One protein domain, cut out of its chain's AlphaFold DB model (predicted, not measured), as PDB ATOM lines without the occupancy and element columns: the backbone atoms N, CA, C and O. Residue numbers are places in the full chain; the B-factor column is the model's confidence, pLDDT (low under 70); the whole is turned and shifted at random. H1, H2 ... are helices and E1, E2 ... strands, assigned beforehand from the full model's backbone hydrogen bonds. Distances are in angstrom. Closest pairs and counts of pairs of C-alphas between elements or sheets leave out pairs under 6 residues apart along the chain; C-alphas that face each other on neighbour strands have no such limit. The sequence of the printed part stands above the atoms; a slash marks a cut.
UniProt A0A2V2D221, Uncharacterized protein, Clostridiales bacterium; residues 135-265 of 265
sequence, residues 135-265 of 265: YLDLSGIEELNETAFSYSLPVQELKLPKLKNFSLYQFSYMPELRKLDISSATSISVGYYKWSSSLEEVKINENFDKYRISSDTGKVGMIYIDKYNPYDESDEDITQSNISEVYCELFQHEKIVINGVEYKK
ATOM      1  N   TYR A 135      -1.645 -28.909   5.646       98.50
ATOM      2  CA  TYR A 135      -0.279 -29.169   6.101       98.50
ATOM      3  C   TYR A 135       0.417 -27.884   6.542       98.50
ATOM      4  O   TYR A 135       0.471 -26.905   5.789       98.50
ATOM      5  N   LEU A 136       1.030 -27.923   7.723       97.94
ATOM      6  CA  LEU A 136       1.837 -26.834   8.254       97.94
ATOM      7  C   LEU A 136       3.141 -27.360   8.870       97.94
ATOM      8  O   LEU A 136       3.133 -28.168   9.795       97.94
ATOM      9  N   ASP A 137       4.272 -26.860   8.385       98.44
ATOM     10  CA  ASP A 137       5.596 -27.160   8.932       98.44
ATOM     11  C   ASP A 137       6.193 -25.928   9.611       98.44
ATOM     12  O   ASP A 137       6.501 -24.925   8.964       98.44
ATOM     13  N   LEU A 138       6.358 -26.031  10.929       97.19
ATOM     14  CA  LEU A 138       6.956 -25.031  11.809       97.19
ATOM     15  C   LEU A 138       8.217 -25.601  12.473       97.19
ATOM     16  O   LEU A 138       8.458 -25.420  13.666       97.19
ATOM     17  N   SER A 139       9.042 -26.300  11.696       96.38
ATOM     18  CA  SER A 139      10.269 -26.971  12.151       96.38
ATOM     19  C   SER A 139      11.327 -26.084  12.811       96.38
ATOM     20  O   SER A 139      12.271 -26.613  13.400       96.38
ATOM     21  N   GLY A 140      11.185 -24.759  12.763       95.12
ATOM     22  CA  GLY A 140      12.027 -23.823  13.508       95.12
ATOM     23  C   GLY A 140      11.660 -23.639  14.978       95.12
ATOM     24  O   GLY A 140      12.465 -23.091  15.728       95.12
ATOM     25  N   ILE A 141      10.469 -24.065  15.397       95.56
ATOM     26  CA  ILE A 141       9.967 -23.802  16.744       95.56
ATOM     27  C   ILE A 141      10.568 -24.793  17.744       95.56
ATOM     28  O   ILE A 141      10.384 -26.004  17.629       95.56
ATOM     29  N   GLU A 142      11.241 -24.259  18.764       93.94
ATOM     30  CA  GLU A 142      11.775 -25.035  19.894       93.94
ATOM     31  C   GLU A 142      10.878 -24.974  21.139       93.94
ATOM     32  O   GLU A 142      10.912 -25.881  21.973       93.94
ATOM     33  N   GLU A 143      10.071 -23.919  21.267       91.06
ATOM     34  CA  GLU A 143       9.230 -23.638  22.432       91.06
ATOM     35  C   GLU A 143       7.888 -23.040  21.999       91.06
ATOM     36  O   GLU A 143       7.820 -22.213  21.091       91.06
ATOM     37  N   LEU A 144       6.814 -23.436  22.681       89.25
ATOM     38  CA  LEU A 144       5.468 -22.908  22.482       89.25
ATOM     39  C   LEU A 144       4.921 -22.415  23.819       89.25
ATOM     40  O   LEU A 144       5.097 -23.059  24.853       89.25
ATOM     41  N   ASN A 145       4.204 -21.295  23.798       84.62
ATOM     42  CA  ASN A 145       3.361 -20.921  24.931       84.62
ATOM     43  C   ASN A 145       2.050 -21.732  24.906       84.62
ATOM     44  O   ASN A 145       1.685 -22.316  23.887       84.62
ATOM     45  N   GLU A 146       1.330 -21.762  26.025       76.94
ATOM     46  CA  GLU A 146       0.083 -22.528  26.186       76.94
ATOM     47  C   GLU A 146      -1.036 -22.144  25.199       76.94
ATOM     48  O   GLU A 146      -1.935 -22.939  24.952       76.94
ATOM     49  N   THR A 147      -0.990 -20.947  24.611       79.81
ATOM     50  CA  THR A 147      -2.024 -20.418  23.707       79.81
ATOM     51  C   THR A 147      -1.560 -20.336  22.252       79.81
ATOM     52  O   THR A 147      -2.195 -19.659  21.433       79.81
ATOM     53  N   ALA A 148      -0.470 -21.026  21.908       82.50
ATOM     54  CA  ALA A 148       0.198 -20.867  20.622       82.50
ATOM     55  C   ALA A 148      -0.705 -21.213  19.429       82.50
ATOM     56  O   ALA A 148      -0.614 -20.550  18.404       82.50
ATOM     57  N   PHE A 149      -1.644 -22.150  19.593       82.69
ATOM     58  CA  PHE A 149      -2.675 -22.474  18.598       82.69
ATOM     59  C   PHE A 149      -4.094 -22.183  19.103       82.69
ATOM     60  O   PHE A 149      -5.029 -22.916  18.812       82.69
ATOM     61  N   SER A 150      -4.278 -21.116  19.888       73.50
ATOM     62  CA  SER A 150      -5.600 -20.725  20.419       73.50
ATOM     63  C   SER A 150      -6.613 -20.285  19.352       73.50
ATOM     64  O   SER A 150      -7.806 -20.210  19.635       73.50
ATOM     65  N   TYR A 151      -6.168 -20.020  18.122       70.50
ATOM     66  CA  TYR A 151      -7.042 -19.908  16.958       70.50
ATOM     67  C   TYR A 151      -7.125 -21.259  16.248       70.50
ATOM     68  O   TYR A 151      -6.116 -21.912  15.990       70.50
ATOM     69  N   SER A 152      -8.351 -21.662  15.923       71.62
ATOM     70  CA  SER A 152      -8.631 -22.949  15.297       71.62
ATOM     71  C   SER A 152      -8.105 -23.003  13.868       71.62
ATOM     72  O   SER A 152      -8.780 -22.558  12.940       71.62
ATOM     73  N   LEU A 153      -6.910 -23.562  13.687       81.12
ATOM     74  CA  LEU A 153      -6.373 -23.879  12.367       81.12
ATOM     75  C   LEU A 153      -6.962 -25.209  11.861       81.12
ATOM     76  O   LEU A 153      -6.953 -26.182  12.617       81.12
ATOM     77  N   PRO A 154      -7.402 -25.301  10.591       88.19
ATOM     78  CA  PRO A 154      -7.935 -26.539  10.005       88.19
ATOM     79  C   PRO A 154      -6.842 -27.565   9.629       88.19
ATOM     80  O   PRO A 154      -7.097 -28.493   8.864       88.19
ATOM     81  N   VAL A 155      -5.625 -27.405  10.163       93.75
ATOM     82  CA  VAL A 155      -4.444 -28.213   9.826       93.75
ATOM     83  C   VAL A 155      -4.656 -29.667  10.232       93.75
ATOM     84  O   VAL A 155      -4.955 -29.954  11.390       93.75
ATOM     85  N   GLN A 156      -4.413 -30.574   9.288       96.56
ATOM     86  CA  GLN A 156      -4.465 -32.022   9.483       96.56
ATOM     87  C   GLN A 156      -3.095 -32.614   9.821       96.56
ATOM     88  O   GLN A 156      -3.024 -33.566  10.595       96.56
ATOM     89  N   GLU A 157      -2.009 -32.058   9.279       97.69
ATOM     90  CA  GLU A 157      -0.633 -32.459   9.580       97.69
ATOM     91  C   GLU A 157       0.201 -31.261  10.037       97.69
ATOM     92  O   GLU A 157       0.384 -30.292   9.297       97.69
ATOM     93  N   LEU A 158       0.736 -31.351  11.255       96.50
ATOM     94  CA  LEU A 158       1.577 -30.323  11.857       96.50
ATOM     95  C   LEU A 158       2.965 -30.872  12.184       96.50
ATOM     96  O   LEU A 158       3.097 -31.885  12.877       96.50
ATOM     97  N   LYS A 159       4.011 -30.165  11.747       97.94
ATOM     98  CA  LYS A 159       5.401 -30.499  12.081       97.94
ATOM     99  C   LYS A 159       6.035 -29.476  13.006       97.94
ATOM    100  O   LYS A 159       6.171 -28.306  12.662       97.94
ATOM    101  N   LEU A 160       6.482 -29.965  14.155       96.31
ATOM    102  CA  LEU A 160       7.226 -29.257  15.190       96.31
ATOM    103  C   LEU A 160       8.420 -30.114  15.670       96.31
ATOM    104  O   LEU A 160       8.610 -30.297  16.872       96.31
ATOM    105  N   PRO A 161       9.256 -30.658  14.762       95.62
ATOM    106  CA  PRO A 161      10.273 -31.647  15.110       95.62
ATOM    107  C   PRO A 161      11.325 -31.151  16.101       95.62
ATOM    108  O   PRO A 161      12.004 -31.991  16.671       95.62
ATOM    109  N   LYS A 162      11.494 -29.837  16.312       94.75
ATOM    110  CA  LYS A 162      12.445 -29.258  17.279       94.75
ATOM    111  C   LYS A 162      11.820 -28.862  18.620       94.75
ATOM    112  O   LYS A 162      12.551 -28.417  19.507       94.75
ATOM    113  N   LEU A 163      10.505 -29.009  18.782       92.75
ATOM    114  CA  LEU A 163       9.815 -28.650  20.015       92.75
ATOM    115  C   LEU A 163      10.372 -29.471  21.179       92.75
ATOM    116  O   LEU A 163      10.392 -30.694  21.107       92.75
ATOM    117  N   LYS A 164      10.822 -28.803  22.245       87.44
ATOM    118  CA  LYS A 164      11.429 -29.468  23.412       87.44
ATOM    119  C   LYS A 164      10.388 -29.914  24.432       87.44
ATOM    120  O   LYS A 164      10.450 -31.037  24.926       87.44
ATOM    121  N   ASN A 165       9.444 -29.023  24.733       82.06
ATOM    122  CA  ASN A 165       8.391 -29.238  25.720       82.06
ATOM    123  C   ASN A 165       7.033 -29.162  25.033       82.06
ATOM    124  O   ASN A 165       6.727 -28.170  24.369       82.06
ATOM    125  N   PHE A 166       6.228 -30.200  25.213       79.00
ATOM    126  CA  PHE A 166       4.924 -30.331  24.583       79.00
ATOM    127  C   PHE A 166       3.828 -30.409  25.649       79.00
ATOM    128  O   PHE A 166       3.950 -31.124  26.641       79.00
ATOM    129  N   SER A 167       2.744 -29.663  25.450       78.12
ATOM    130  CA  SER A 167       1.557 -29.704  26.299       78.12
ATOM    131  C   SER A 167       0.313 -29.916  25.457       78.12
ATOM    132  O   SER A 167       0.077 -29.181  24.502       78.12
ATOM    133  N   LEU A 168      -0.542 -30.857  25.861       74.12
ATOM    134  CA  LEU A 168      -1.802 -31.133  25.157       74.12
ATOM    135  C   LEU A 168      -2.707 -29.903  25.045       74.12
ATOM    136  O   LEU A 168      -3.451 -29.749  24.077       74.12
ATOM    137  N   TYR A 169      -2.617 -28.995  26.020       77.31
ATOM    138  CA  TYR A 169      -3.405 -27.769  26.030       77.31
ATOM    139  C   TYR A 169      -3.080 -26.848  24.845       77.31
ATOM    140  O   TYR A 169      -3.988 -26.217  24.301       77.31
ATOM    141  N   GLN A 170      -1.825 -26.845  24.378       80.00
ATOM    142  CA  GLN A 170      -1.373 -26.027  23.245       80.00
ATOM    143  C   GLN A 170      -2.121 -26.355  21.948       80.00
ATOM    144  O   GLN A 170      -2.210 -25.494  21.081       80.00
ATOM    145  N   PHE A 171      -2.687 -27.563  21.835       81.12
ATOM    146  CA  PHE A 171      -3.367 -28.089  20.645       81.12
ATOM    147  C   PHE A 171      -4.871 -28.320  20.876       81.12
ATOM    148  O   PHE A 171      -5.550 -28.938  20.056       81.12
ATOM    149  N   SER A 172      -5.415 -27.817  21.991       78.62
ATOM    150  CA  SER A 172      -6.828 -27.989  22.372       78.62
ATOM    151  C   SER A 172      -7.825 -27.405  21.360       78.62
ATOM    152  O   SER A 172      -8.964 -27.861  21.292       78.62
ATOM    153  N   TYR A 173      -7.388 -26.457  20.528       79.25
ATOM    154  CA  TYR A 173      -8.193 -25.819  19.483       79.25
ATOM    155  C   TYR A 173      -7.853 -26.309  18.066       79.25
ATOM    156  O   TYR A 173      -8.146 -25.613  17.103       79.25
ATOM    157  N   MET A 174      -7.259 -27.497  17.904       87.25
ATOM    158  CA  MET A 174      -6.956 -28.076  16.585       87.25
ATOM    159  C   MET A 174      -7.826 -29.315  16.301       87.25
ATOM    160  O   MET A 174      -7.334 -30.442  16.387       87.25
ATOM    161  N   PRO A 175      -9.130 -29.150  15.998       85.12
ATOM    162  CA  PRO A 175     -10.071 -30.268  15.881       85.12
ATOM    163  C   PRO A 175      -9.811 -31.183  14.676       85.12
ATOM    164  O   PRO A 175     -10.233 -32.334  14.703       85.12
ATOM    165  N   GLU A 176      -9.109 -30.701  13.648       91.31
ATOM    166  CA  GLU A 176      -8.812 -31.456  12.420       91.31
ATOM    167  C   GLU A 176      -7.422 -32.116  12.428       91.31
ATOM    168  O   GLU A 176      -7.090 -32.837  11.490       91.31
ATOM    169  N   LEU A 177      -6.613 -31.897  13.472       92.88
ATOM    170  CA  LEU A 177      -5.241 -32.404  13.543       92.88
ATOM    171  C   LEU A 177      -5.228 -33.936  13.645       92.88
ATOM    172  O   LEU A 177      -5.640 -34.503  14.649       92.88
ATOM    173  N   ARG A 178      -4.712 -34.594  12.603       95.38
ATOM    174  CA  ARG A 178      -4.589 -36.058  12.490       95.38
ATOM    175  C   ARG A 178      -3.166 -36.545  12.691       95.38
ATOM    176  O   ARG A 178      -2.969 -37.634  13.222       95.38
ATOM    177  N   LYS A 179      -2.180 -35.754  12.266       97.00
ATOM    178  CA  LYS A 179      -0.761 -36.115  12.291       97.00
ATOM    179  C   LYS A 179       0.075 -35.040  12.961       97.00
ATOM    180  O   LYS A 179      -0.010 -33.869  12.591       97.00
ATOM    181  N   LEU A 180       0.918 -35.443  13.902       94.88
ATOM    182  CA  LEU A 180       1.786 -34.534  14.642       94.88
ATOM    183  C   LEU A 180       3.227 -35.055  14.695       94.88
ATOM    184  O   LEU A 180       3.471 -36.156  15.178       94.88
ATOM    185  N   ASP A 181       4.195 -34.250  14.254       96.00
ATOM    186  CA  ASP A 181       5.625 -34.519  14.468       96.00
ATOM    187  C   ASP A 181       6.170 -33.638  15.597       96.00
ATOM    188  O   ASP A 181       6.318 -32.429  15.428       96.00
ATOM    189  N   ILE A 182       6.494 -34.260  16.729       92.62
ATOM    190  CA  ILE A 182       7.180 -33.670  17.889       92.62
ATOM    191  C   ILE A 182       8.415 -34.510  18.242       92.62
ATOM    192  O   ILE A 182       8.717 -34.764  19.405       92.62
ATOM    193  N   SER A 183       9.133 -34.987  17.223       92.12
ATOM    194  CA  SER A 183      10.191 -35.998  17.363       92.12
ATOM    195  C   SER A 183      11.371 -35.627  18.273       92.12
ATOM    196  O   SER A 183      12.066 -36.533  18.724       92.12
ATOM    197  N   SER A 184      11.595 -34.348  18.595       89.00
ATOM    198  CA  SER A 184      12.603 -33.945  19.595       89.00
ATOM    199  C   SER A 184      12.038 -33.662  20.986       89.00
ATOM    200  O   SER A 184      12.828 -33.373  21.885       89.00
ATOM    201  N   ALA A 185      10.721 -33.747  21.193       85.31
ATOM    202  CA  ALA A 185      10.124 -33.451  22.489       85.31
ATOM    203  C   ALA A 185      10.642 -34.427  23.545       85.31
ATOM    204  O   ALA A 185      10.620 -35.646  23.361       85.31
ATOM    205  N   THR A 186      11.126 -33.869  24.649       77.19
ATOM    206  CA  THR A 186      11.629 -34.628  25.796       77.19
ATOM    207  C   THR A 186      10.659 -34.605  26.966       77.19
ATOM    208  O   THR A 186      10.918 -35.274  27.946       77.19
ATOM    209  N   SER A 187       9.568 -33.836  26.901       72.81
ATOM    210  CA  SER A 187       8.539 -33.783  27.944       72.81
ATOM    211  C   SER A 187       7.143 -33.606  27.333       72.81
ATOM    212  O   SER A 187       6.981 -32.858  26.363       72.81
ATOM    213  N   ILE A 188       6.134 -34.295  27.891       73.69
ATOM    214  CA  ILE A 188       4.722 -34.190  27.485       73.69
ATOM    215  C   ILE A 188       3.825 -33.973  28.703       73.69
ATOM    216  O   ILE A 188       3.488 -34.905  29.419       73.69
ATOM    217  N   SER A 189       3.339 -32.756  28.908       70.12
ATOM    218  CA  SER A 189       2.330 -32.510  29.939       70.12
ATOM    219  C   SER A 189       0.919 -32.803  29.423       70.12
ATOM    220  O   SER A 189       0.500 -32.237  28.405       70.12
ATOM    221  N   VAL A 190       0.160 -33.611  30.165       64.75
ATOM    222  CA  VAL A 190      -1.251 -33.908  29.890       64.75
ATOM    223  C   VAL A 190      -2.128 -32.975  30.725       64.75
ATOM    224  O   VAL A 190      -1.970 -32.859  31.936       64.75
ATOM    225  N   GLY A 191      -3.035 -32.250  30.068       59.03
ATOM    226  CA  GLY A 191      -3.987 -31.360  30.737       59.03
ATOM    227  C   GLY A 191      -5.333 -32.034  31.025       59.03
ATOM    228  O   GLY A 191      -5.661 -33.066  30.450       59.03
ATOM    229  N   TYR A 192      -6.165 -31.387  31.852       54.06
ATOM    230  CA  TYR A 192      -7.545 -31.802  32.182       54.06
ATOM    231  C   TYR A 192      -8.510 -31.832  30.980       54.06
ATOM    232  O   TYR A 192      -9.646 -32.289  31.105       54.06
ATOM    233  N   TYR A 193      -8.110 -31.271  29.841       58.09
ATOM    234  CA  TYR A 193      -9.000 -30.994  28.724       58.09
ATOM    235  C   TYR A 193      -8.829 -32.030  27.619       58.09
ATOM    236  O   TYR A 193      -7.709 -32.395  27.265       58.09
ATOM    237  N   LYS A 194      -9.959 -32.453  27.045       63.16
ATOM    238  CA  LYS A 194      -9.979 -33.214  25.798       63.16
ATOM    239  C   LYS A 194      -9.278 -32.381  24.726       63.16
ATOM    240  O   LYS A 194      -9.680 -31.249  24.463       63.16
ATOM    241  N   TRP A 195      -8.235 -32.941  24.138       69.12
ATOM    242  CA  TRP A 195      -7.482 -32.334  23.048       69.12
ATOM    243  C   TRP A 195      -7.742 -33.119  21.759       69.12
ATOM    244  O   TRP A 195      -8.419 -34.146  21.807       69.12
ATOM    245  N   SER A 196      -7.306 -32.562  20.624       71.94
ATOM    246  CA  SER A 196      -7.635 -32.982  19.252       71.94
ATOM    247  C   SER A 196      -8.193 -34.407  19.115       71.94
ATOM    248  O   SER A 196      -7.457 -35.388  19.105       71.94
ATOM    249  N   SER A 197      -9.519 -34.523  18.989       77.62
ATOM    250  CA  SER A 197     -10.216 -35.817  18.918       77.62
ATOM    251  C   SER A 197     -10.022 -36.573  17.605       77.62
ATOM    252  O   SER A 197     -10.649 -37.611  17.404       77.62
ATOM    253  N   SER A 198      -9.259 -35.988  16.688       89.56
ATOM    254  CA  SER A 198      -9.009 -36.509  15.349       89.56
ATOM    255  C   SER A 198      -7.589 -37.049  15.210       89.56
ATOM    256  O   SER A 198      -7.229 -37.475  14.118       89.56
ATOM    257  N   LEU A 199      -6.781 -37.016  16.275       90.94
ATOM    258  CA  LEU A 199      -5.381 -37.404  16.211       90.94
ATOM    259  C   LEU A 199      -5.246 -38.912  15.987       90.94
ATOM    260  O   LEU A 199      -5.769 -39.732  16.736       90.94
ATOM    261  N   GLU A 200      -4.509 -39.275  14.946       94.62
ATOM    262  CA  GLU A 200      -4.338 -40.657  14.499       94.62
ATOM    263  C   GLU A 200      -2.875 -41.093  14.558       94.62
ATOM    264  O   GLU A 200      -2.593 -42.264  14.815       94.62
ATOM    265  N   GLU A 201      -1.944 -40.165  14.325       95.75
ATOM    266  CA  GLU A 201      -0.520 -40.454  14.201       95.75
ATOM    267  C   GLU A 201       0.334 -39.396  14.905       95.75
ATOM    268  O   GLU A 201       0.186 -38.194  14.678       95.75
ATOM    269  N   VAL A 202       1.274 -39.851  15.730       92.94
ATOM    270  CA  VAL A 202       2.253 -38.990  16.392       92.94
ATOM    271  C   VAL A 202       3.648 -39.551  16.194       92.94
ATOM    272  O   VAL A 202       3.921 -40.728  16.433       92.94
ATOM    273  N   LYS A 203       4.568 -38.687  15.783       93.81
ATOM    274  CA  LYS A 203       5.993 -38.983  15.790       93.81
ATOM    275  C   LYS A 203       6.627 -38.332  17.012       93.81
ATOM    276  O   LYS A 203       6.586 -37.111  17.157       93.81
ATOM    277  N   ILE A 204       7.204 -39.153  17.877       87.62
ATOM    278  CA  ILE A 204       7.815 -38.750  19.148       87.62
ATOM    279  C   ILE A 204       9.278 -39.191  19.194       87.62
ATOM    280  O   ILE A 204       9.729 -39.987  18.368       87.62
ATOM    281  N   ASN A 205      10.027 -38.677  20.166       84.50
ATOM    282  CA  ASN A 205      11.412 -39.074  20.399       84.50
ATOM    283  C   ASN A 205      11.518 -40.595  20.603       84.50
ATOM    284  O   ASN A 205      10.803 -41.158  21.414       84.50
ATOM    285  N   GLU A 206      12.423 -41.280  19.906       73.81
ATOM    286  CA  GLU A 206      12.604 -42.739  20.043       73.81
ATOM    287  C   GLU A 206      13.008 -43.180  21.458       73.81
ATOM    288  O   GLU A 206      12.873 -44.344  21.824       73.81
ATOM    289  N   ASN A 207      13.523 -42.254  22.266       67.25
ATOM    290  CA  ASN A 207      13.883 -42.540  23.641       67.25
ATOM    291  C   ASN A 207      12.697 -42.428  24.597       67.25
ATOM    292  O   ASN A 207      12.918 -42.729  25.760       67.25
ATOM    293  N   PHE A 208      11.495 -42.035  24.150       64.31
ATOM    294  CA  PHE A 208      10.317 -41.812  25.001       64.31
ATOM    295  C   PHE A 208      10.004 -42.991  25.932       64.31
ATOM    296  O   PHE A 208       9.703 -42.784  27.101       64.31
ATOM    297  N   ASP A 209      10.197 -44.219  25.446       53.66
ATOM    298  CA  ASP A 209      10.005 -45.464  26.204       53.66
ATOM    299  C   ASP A 209      10.961 -45.616  27.405       53.66
ATOM    300  O   ASP A 209      10.770 -46.485  28.249       53.66
ATOM    301  N   LYS A 210      12.028 -44.807  27.477       51.44
ATOM    302  CA  LYS A 210      13.018 -44.792  28.572       51.44
ATOM    303  C   LYS A 210      12.721 -43.732  29.628       51.44
ATOM    304  O   LYS A 210      13.558 -43.492  30.503       51.44
ATOM    305  N   TYR A 211      11.601 -43.038  29.496       49.69
ATOM    306  CA  TYR A 211      11.221 -41.969  30.395       49.69
ATOM    307  C   TYR A 211       9.969 -42.352  31.185       49.69
ATOM    308  O   TYR A 211       9.127 -43.121  30.726       49.69
ATOM    309  N   ARG A 212       9.885 -41.827  32.407       53.00
ATOM    310  CA  ARG A 212       8.841 -42.155  33.382       53.00
ATOM    311  C   ARG A 212       7.459 -41.671  32.911       53.00
ATOM    312  O   ARG A 212       7.335 -40.691  32.184       53.00
ATOM    313  N   ILE A 213       6.399 -42.325  33.380       51.44
ATOM    314  CA  ILE A 213       5.051 -41.744  33.427       51.44
ATOM    315  C   ILE A 213       4.689 -41.611  34.895       51.44
ATOM    316  O   ILE A 213       4.264 -42.574  35.524       51.44
ATOM    317  N   SER A 214       4.898 -40.435  35.486       48.34
ATOM    318  CA  SER A 214       4.406 -40.163  36.836       48.34
ATOM    319  C   SER A 214       3.015 -39.545  36.758       48.34
ATOM    320  O   SER A 214       2.852 -38.359  36.503       48.34
ATOM    321  N   SER A 215       1.967 -40.334  36.992       45.50
ATOM    322  CA  SER A 215       0.664 -39.756  37.321       45.50
ATOM    323  C   SER A 215       0.703 -39.317  38.785       45.50
ATOM    324  O   SER A 215       0.695 -40.169  39.672       45.50
ATOM    325  N   ASP A 216       0.762 -38.017  39.075       44.34
ATOM    326  CA  ASP A 216       0.609 -37.558  40.459       44.34
ATOM    327  C   ASP A 216      -0.818 -37.909  40.926       44.34
ATOM    328  O   ASP A 216      -1.814 -37.339  40.463       44.34
ATOM    329  N   THR A 217      -0.931 -38.917  41.795       40.25
ATOM    330  CA  THR A 217      -2.177 -39.616  42.176       40.25
ATOM    331  C   THR A 217      -3.135 -38.772  43.032       40.25
ATOM    332  O   THR A 217      -4.089 -39.290  43.610       40.25
ATOM    333  N   GLY A 218      -2.934 -37.452  43.096       39.69
ATOM    334  CA  GLY A 218      -3.761 -36.527  43.870       39.69
ATOM    335  C   GLY A 218      -4.478 -35.446  43.062       39.69
ATOM    336  O   GLY A 218      -5.595 -35.081  43.431       39.69
ATOM    337  N   LYS A 219      -3.873 -34.910  41.990       36.06
ATOM    338  CA  LYS A 219      -4.427 -33.820  41.157       36.06
ATOM    339  C   LYS A 219      -3.753 -33.776  39.776       36.06
ATOM    340  O   LYS A 219      -2.875 -32.963  39.548       36.06
ATOM    341  N   VAL A 220      -4.263 -34.594  38.861       38.38
ATOM    342  CA  VAL A 220      -4.011 -34.604  37.407       38.38
ATOM    343  C   VAL A 220      -2.594 -34.837  36.918       38.38
ATOM    344  O   VAL A 220      -1.665 -34.082  37.171       38.38
ATOM    345  N   GLY A 221      -2.499 -35.916  36.141       38.84
ATOM    346  CA  GLY A 221      -1.281 -36.441  35.562       38.84
ATOM    347  C   GLY A 221      -0.641 -35.454  34.608       38.84
ATOM    348  O   GLY A 221      -1.038 -35.341  33.460       38.84
ATOM    349  N   MET A 222       0.401 -34.790  35.077       37.06
ATOM    350  CA  MET A 222       1.484 -34.352  34.213       37.06
ATOM    351  C   MET A 222       2.324 -35.596  33.934       37.06
ATOM    352  O   MET A 222       2.918 -36.127  34.860       37.06
ATOM    353  N   ILE A 223       2.360 -36.095  32.700       46.81
ATOM    354  CA  ILE A 223       3.232 -37.222  32.364       46.81
ATOM    355  C   ILE A 223       4.663 -36.686  32.217       46.81
ATOM    356  O   ILE A 223       5.055 -36.153  31.186       46.81
ATOM    357  N   TYR A 224       5.460 -36.760  33.280       46.00
ATOM    358  CA  TYR A 224       6.858 -36.336  33.204       46.00
ATOM    359  C   TYR A 224       7.707 -37.414  32.557       46.00
ATOM    360  O   TYR A 224       8.149 -38.343  33.227       46.00
ATOM    361  N   ILE A 225       7.994 -37.229  31.272       49.41
ATOM    362  CA  ILE A 225       9.046 -37.954  30.558       49.41
ATOM    363  C   ILE A 225      10.397 -37.430  31.068       49.41
ATOM    364  O   ILE A 225      11.093 -36.667  30.415       49.41
ATOM    365  N   ASP A 226      10.756 -37.814  32.293       47.47
ATOM    366  CA  ASP A 226      12.073 -37.584  32.887       47.47
ATOM    367  C   ASP A 226      12.939 -38.836  32.761       47.47
ATOM    368  O   ASP A 226      12.443 -39.953  32.594       47.47
ATOM    369  N   LYS A 227      14.262 -38.645  32.757       47.91
ATOM    370  CA  LYS A 227      15.227 -39.742  32.643       47.91
ATOM    371  C   LYS A 227      14.949 -40.753  33.760       47.91
ATOM    372  O   LYS A 227      15.080 -40.382  34.924       47.91
ATOM    373  N   TYR A 228      14.611 -41.992  33.397       47.28
ATOM    374  CA  TYR A 228      14.334 -43.081  34.338       47.28
ATOM    375  C   TYR A 228      15.341 -43.122  35.496       47.28
ATOM    376  O   TYR A 228      16.561 -43.129  35.265       47.28
ATOM    377  N   ASN A 229      14.829 -43.138  36.732       54.41
ATOM    378  CA  ASN A 229      15.635 -43.254  37.937       54.41
ATOM    379  C   ASN A 229      15.387 -44.625  38.590       54.41
ATOM    380  O   ASN A 229      14.432 -44.767  39.348       54.41
ATOM    381  N   PRO A 230      16.284 -45.613  38.408       52.19
ATOM    382  CA  PRO A 230      16.105 -46.963  38.961       52.19
ATOM    383  C   PRO A 230      16.110 -47.025  40.501       52.19
ATOM    384  O   PRO A 230      16.021 -48.111  41.070       52.19
ATOM    385  N   TYR A 231      16.294 -45.890  41.182       55.84
ATOM    386  CA  TYR A 231      16.343 -45.779  42.639       55.84
ATOM    387  C   TYR A 231      15.096 -45.121  43.252       55.84
ATOM    388  O   TYR A 231      15.047 -44.981  44.474       55.84
ATOM    389  N   ASP A 232      14.119 -44.689  42.449       58.28
ATOM    390  CA  ASP A 232      12.831 -44.188  42.938       58.28
ATOM    391  C   ASP A 232      11.788 -45.316  42.873       58.28
ATOM    392  O   ASP A 232      11.353 -45.716  41.801       58.28
ATOM    393  N   GLU A 233      11.384 -45.853  44.030       51.03
ATOM    394  CA  GLU A 233      10.406 -46.952  44.130       51.03
ATOM    395  C   GLU A 233       8.988 -46.560  43.664       51.03
ATOM    396  O   GLU A 233       8.112 -47.418  43.576       51.03
ATOM    397  N   SER A 234       8.748 -45.274  43.379       52.59
ATOM    398  CA  SER A 234       7.516 -44.784  42.752       52.59
ATOM    399  C   SER A 234       7.591 -44.714  41.214       52.59
ATOM    400  O   SER A 234       6.629 -44.264  40.581       52.59
ATOM    401  N   ASP A 235       8.711 -45.132  40.607       50.03
ATOM    402  CA  ASP A 235       8.874 -45.323  39.160       50.03
ATOM    403  C   ASP A 235       8.382 -46.727  38.770       50.03
ATOM    404  O   ASP A 235       8.977 -47.734  39.153       50.03
ATOM    405  N   GLU A 236       7.329 -46.811  37.955       52.78
ATOM    406  CA  GLU A 236       7.025 -48.039  37.214       52.78
ATOM    407  C   GLU A 236       7.721 -47.996  35.845       52.78
ATOM    408  O   GLU A 236       7.584 -47.024  35.097       52.78
ATOM    409  N   ASP A 237       8.469 -49.051  35.508       53.78
ATOM    410  CA  ASP A 237       9.054 -49.228  34.175       53.78
ATOM    411  C   ASP A 237       7.942 -49.398  33.124       53.78
ATOM    412  O   ASP A 237       7.100 -50.297  33.229       53.78
ATOM    413  N   ILE A 238       7.962 -48.584  32.060       58.88
ATOM    414  CA  ILE A 238       7.166 -48.877  30.863       58.88
ATOM    415  C   ILE A 238       7.802 -50.094  30.202       58.88
ATOM    416  O   ILE A 238       8.956 -50.084  29.774       58.88
ATOM    417  N   THR A 239       7.034 -51.165  30.107       60.06
ATOM    418  CA  THR A 239       7.463 -52.399  29.463       60.06
ATOM    419  C   THR A 239       6.657 -52.611  28.193       60.06
ATOM    420  O   THR A 239       5.599 -52.019  27.975       60.06
ATOM    421  N   GLN A 240       7.105 -53.533  27.344       62.31
ATOM    422  CA  GLN A 240       6.329 -53.905  26.162       62.31
ATOM    423  C   GLN A 240       4.910 -54.404  26.500       62.31
ATOM    424  O   GLN A 240       4.052 -54.386  25.625       62.31
ATOM    425  N   SER A 241       4.641 -54.845  27.738       64.12
ATOM    426  CA  SER A 241       3.319 -55.348  28.121       64.12
ATOM    427  C   SER A 241       2.296 -54.264  28.469       64.12
ATOM    428  O   SER A 241       1.112 -54.575  28.432       64.12
ATOM    429  N   ASN A 242       2.708 -53.029  28.791       71.12
ATOM    430  CA  ASN A 242       1.790 -51.924  29.128       71.12
ATOM    431  C   ASN A 242       1.911 -50.696  28.202       71.12
ATOM    432  O   ASN A 242       1.071 -49.802  28.268       71.12
ATOM    433  N   ILE A 243       2.889 -50.667  27.289       76.56
ATOM    434  CA  ILE A 243       3.132 -49.532  26.380       76.56
ATOM    435  C   ILE A 243       1.914 -49.138  25.520       76.56
ATOM    436  O   ILE A 243       1.693 -47.954  25.269       76.56
ATOM    437  N   SER A 244       1.089 -50.102  25.096       82.62
ATOM    438  CA  SER A 244      -0.118 -49.810  24.310       82.62
ATOM    439  C   SER A 244      -1.165 -49.046  25.110       82.62
ATOM    440  O   SER A 244      -1.712 -48.067  24.606       82.62
ATOM    441  N   GLU A 245      -1.424 -49.475  26.346       81.31
ATOM    442  CA  GLU A 245      -2.367 -48.818  27.254       81.31
ATOM    443  C   GLU A 245      -1.876 -47.406  27.576       81.31
ATOM    444  O   GLU A 245      -2.607 -46.440  27.376       81.31
ATOM    445  N   VAL A 246      -0.594 -47.286  27.920       78.31
ATOM    446  CA  VAL A 246       0.103 -46.019  28.143       78.31
ATOM    447  C   VAL A 246      -0.092 -45.030  26.992       78.31
ATOM    448  O   VAL A 246      -0.513 -43.899  27.225       78.31
ATOM    449  N   TYR A 247       0.195 -45.426  25.748       83.06
ATOM    450  CA  TYR A 247       0.067 -44.514  24.612       83.06
ATOM    451  C   TYR A 247      -1.388 -44.165  24.314       83.06
ATOM    452  O   TYR A 247      -1.697 -43.000  24.057       83.06
ATOM    453  N   CYS A 248      -2.297 -45.130  24.403       84.75
ATOM    454  CA  CYS A 248      -3.721 -44.873  24.214       84.75
ATOM    455  C   CYS A 248      -4.269 -43.895  25.271       84.75
ATOM    456  O   CYS A 248      -5.041 -42.994  24.941       84.75
ATOM    457  N   GLU A 249      -3.831 -44.006  26.527       80.38
ATOM    458  CA  GLU A 249      -4.232 -43.104  27.611       80.38
ATOM    459  C   GLU A 249      -3.599 -41.718  27.500       80.38
ATOM    460  O   GLU A 249      -4.312 -40.716  27.593       80.38
ATOM    461  N   LEU A 250      -2.292 -41.649  27.227       78.19
ATOM    462  CA  LEU A 250      -1.557 -40.401  27.006       78.19
ATOM    463  C   LEU A 250      -2.211 -39.567  25.902       78.19
ATOM    464  O   LEU A 250      -2.448 -38.367  26.070       78.19
ATOM    465  N   PHE A 251      -2.531 -40.215  24.780       81.44
ATOM    466  CA  PHE A 251      -3.138 -39.549  23.638       81.44
ATOM    467  C   PHE A 251      -4.665 -39.475  23.713       81.44
ATOM    468  O   PHE A 251      -5.255 -38.764  22.911       81.44
ATOM    469  N   GLN A 252      -5.308 -40.104  24.700       81.31
ATOM    470  CA  GLN A 252      -6.769 -40.151  24.873       81.31
ATOM    471  C   GLN A 252      -7.515 -40.748  23.662       81.31
ATOM    472  O   GLN A 252      -8.596 -40.281  23.296       81.31
ATOM    473  N   HIS A 253      -6.946 -41.788  23.046       86.56
ATOM    474  CA  HIS A 253      -7.512 -42.488  21.889       86.56
ATOM    475  C   HIS A 253      -7.475 -44.007  22.103       86.56
ATOM    476  O   HIS A 253      -6.482 -44.543  22.570       86.56
ATOM    477  N   GLU A 254      -8.530 -44.717  21.689       90.12
ATOM    478  CA  GLU A 254      -8.594 -46.197  21.724       90.12
ATOM    479  C   GLU A 254      -7.539 -46.865  20.828       90.12
ATOM    480  O   GLU A 254      -7.186 -48.034  21.000       90.12
ATOM    481  N   LYS A 255      -7.078 -46.125  19.818       93.44
ATOM    482  CA  LYS A 255      -6.078 -46.541  18.845       93.44
ATOM    483  C   LYS A 255      -5.256 -45.328  18.432       93.44
ATOM    484  O   LYS A 255      -5.836 -44.315  18.050       93.44
ATOM    485  N   ILE A 256      -3.934 -45.465  18.422       92.38
ATOM    486  CA  ILE A 256      -3.009 -44.410  17.992       92.38
ATOM    487  C   ILE A 256      -1.795 -45.019  17.280       92.38
ATOM    488  O   ILE A 256      -1.336 -46.105  17.637       92.38
ATOM    489  N   VAL A 257      -1.283 -44.346  16.251       95.31
ATOM    490  CA  VAL A 257      -0.023 -44.709  15.591       95.31
ATOM    491  C   VAL A 257       1.100 -43.866  16.182       95.31
ATOM    492  O   VAL A 257       1.101 -42.650  16.027       95.31
ATOM    493  N   ILE A 258       2.073 -44.498  16.829       90.81
ATOM    494  CA  ILE A 258       3.261 -43.829  17.366       90.81
ATOM    495  C   ILE A 258       4.482 -44.305  16.592       90.81
ATOM    496  O   ILE A 258       4.736 -45.504  16.512       90.81
ATOM    497  N   ASN A 259       5.232 -43.379  15.987       92.19
ATOM    498  CA  ASN A 259       6.435 -43.694  15.202       92.19
ATOM    499  C   ASN A 259       6.211 -44.791  14.134       92.19
ATOM    500  O   ASN A 259       7.092 -45.605  13.858       92.19
ATOM    501  N   GLY A 260       5.018 -44.819  13.528       92.75
ATOM    502  CA  GLY A 260       4.626 -45.804  12.513       92.75
ATOM    503  C   GLY A 260       4.155 -47.160  13.058       92.75
ATOM    504  O   GLY A 260       3.800 -48.032  12.267       92.75
ATOM    505  N   VAL A 261       4.120 -47.347  14.380       92.38
ATOM    506  CA  VAL A 261       3.604 -48.554  15.043       92.38
ATOM    507  C   VAL A 261       2.211 -48.278  15.598       92.38
ATOM    508  O   VAL A 261       1.968 -47.247  16.214       92.38
ATOM    509  N   GLU A 262       1.279 -49.196  15.367       95.25
ATOM    510  CA  GLU A 262      -0.101 -49.087  15.841       95.25
ATOM    511  C   GLU A 262      -0.251 -49.657  17.257       95.25
ATOM    512  O   GLU A 262       0.083 -50.818  17.499       95.25
ATOM    513  N   TYR A 263      -0.827 -48.863  18.159       89.25
ATOM    514  CA  TYR A 263      -1.159 -49.233  19.533       89.25
ATOM    515  C   TYR A 263      -2.678 -49.197  19.726       89.25
ATOM    516  O   TYR A 263      -3.363 -48.364  19.126       89.25
ATOM    517  N   LYS A 264      -3.206 -50.128  20.529       92.88
ATOM    518  CA  LYS A 264      -4.638 -50.268  20.844       92.88
ATOM    519  C   LYS A 264      -4.827 -50.623  22.313       92.88
ATOM    520  O   LYS A 264      -4.015 -51.388  22.840       92.88
ATOM    521  N   LYS A 265      -5.885 -50.083  22.914       84.44
ATOM    522  CA  LYS A 265      -6.336 -50.430  24.265       84.44
ATOM    523  C   LYS A 265      -6.879 -51.861  24.344       84.44
ATOM    524  O   LYS A 265      -7.379 -52.372  23.312       84.44
TER     525      LYS A 265
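What this domain is: This is residues 135 to 265 of the 265 residues of an uncharacterized protein of Clostridiales bacterium (UniProt A0A2V2D221). With little regular structure, the chain winds in stacked turns along a twisted sheet, with H2 over its E7 E8 end and loop residues 205 to 242 beyond. The mixed sheet runs E1 E2 E4 E6 E7 E8. Of 131 printed residues, 41 are in two named helices and eight strands, class mixed. The whole is compact, radius of gyration of the C-alphas 14.3 A, spanning 43 by 28 by 27 A.

Where its parts are: E1 is residues 135 to 137, beginning at C-alpha (-0.279, -29.169, 6.101); E2 157 to 159; E3 165 to 167; H1 168 to 171; E4 179 to 182; E5 187 to 189; E6 201 to 204; H2 243 to 251, 12.1 A long; E7 255 to 258; E8 261 to 264, ending at (-4.638, -50.268, 20.844).

How they stand to each other: E7 and E8 form a hairpin, N 256 and O 263 within hydrogen-bond range at 3.0 A. H2 is on the sheet; its closest C-alphas to E8, Ser 244 and Tyr 263, are 4.9 A apart.

The domain as a whole: The printed part has no cut. pLDDT is under 70 at residues 190 to 195 and 207 to 241.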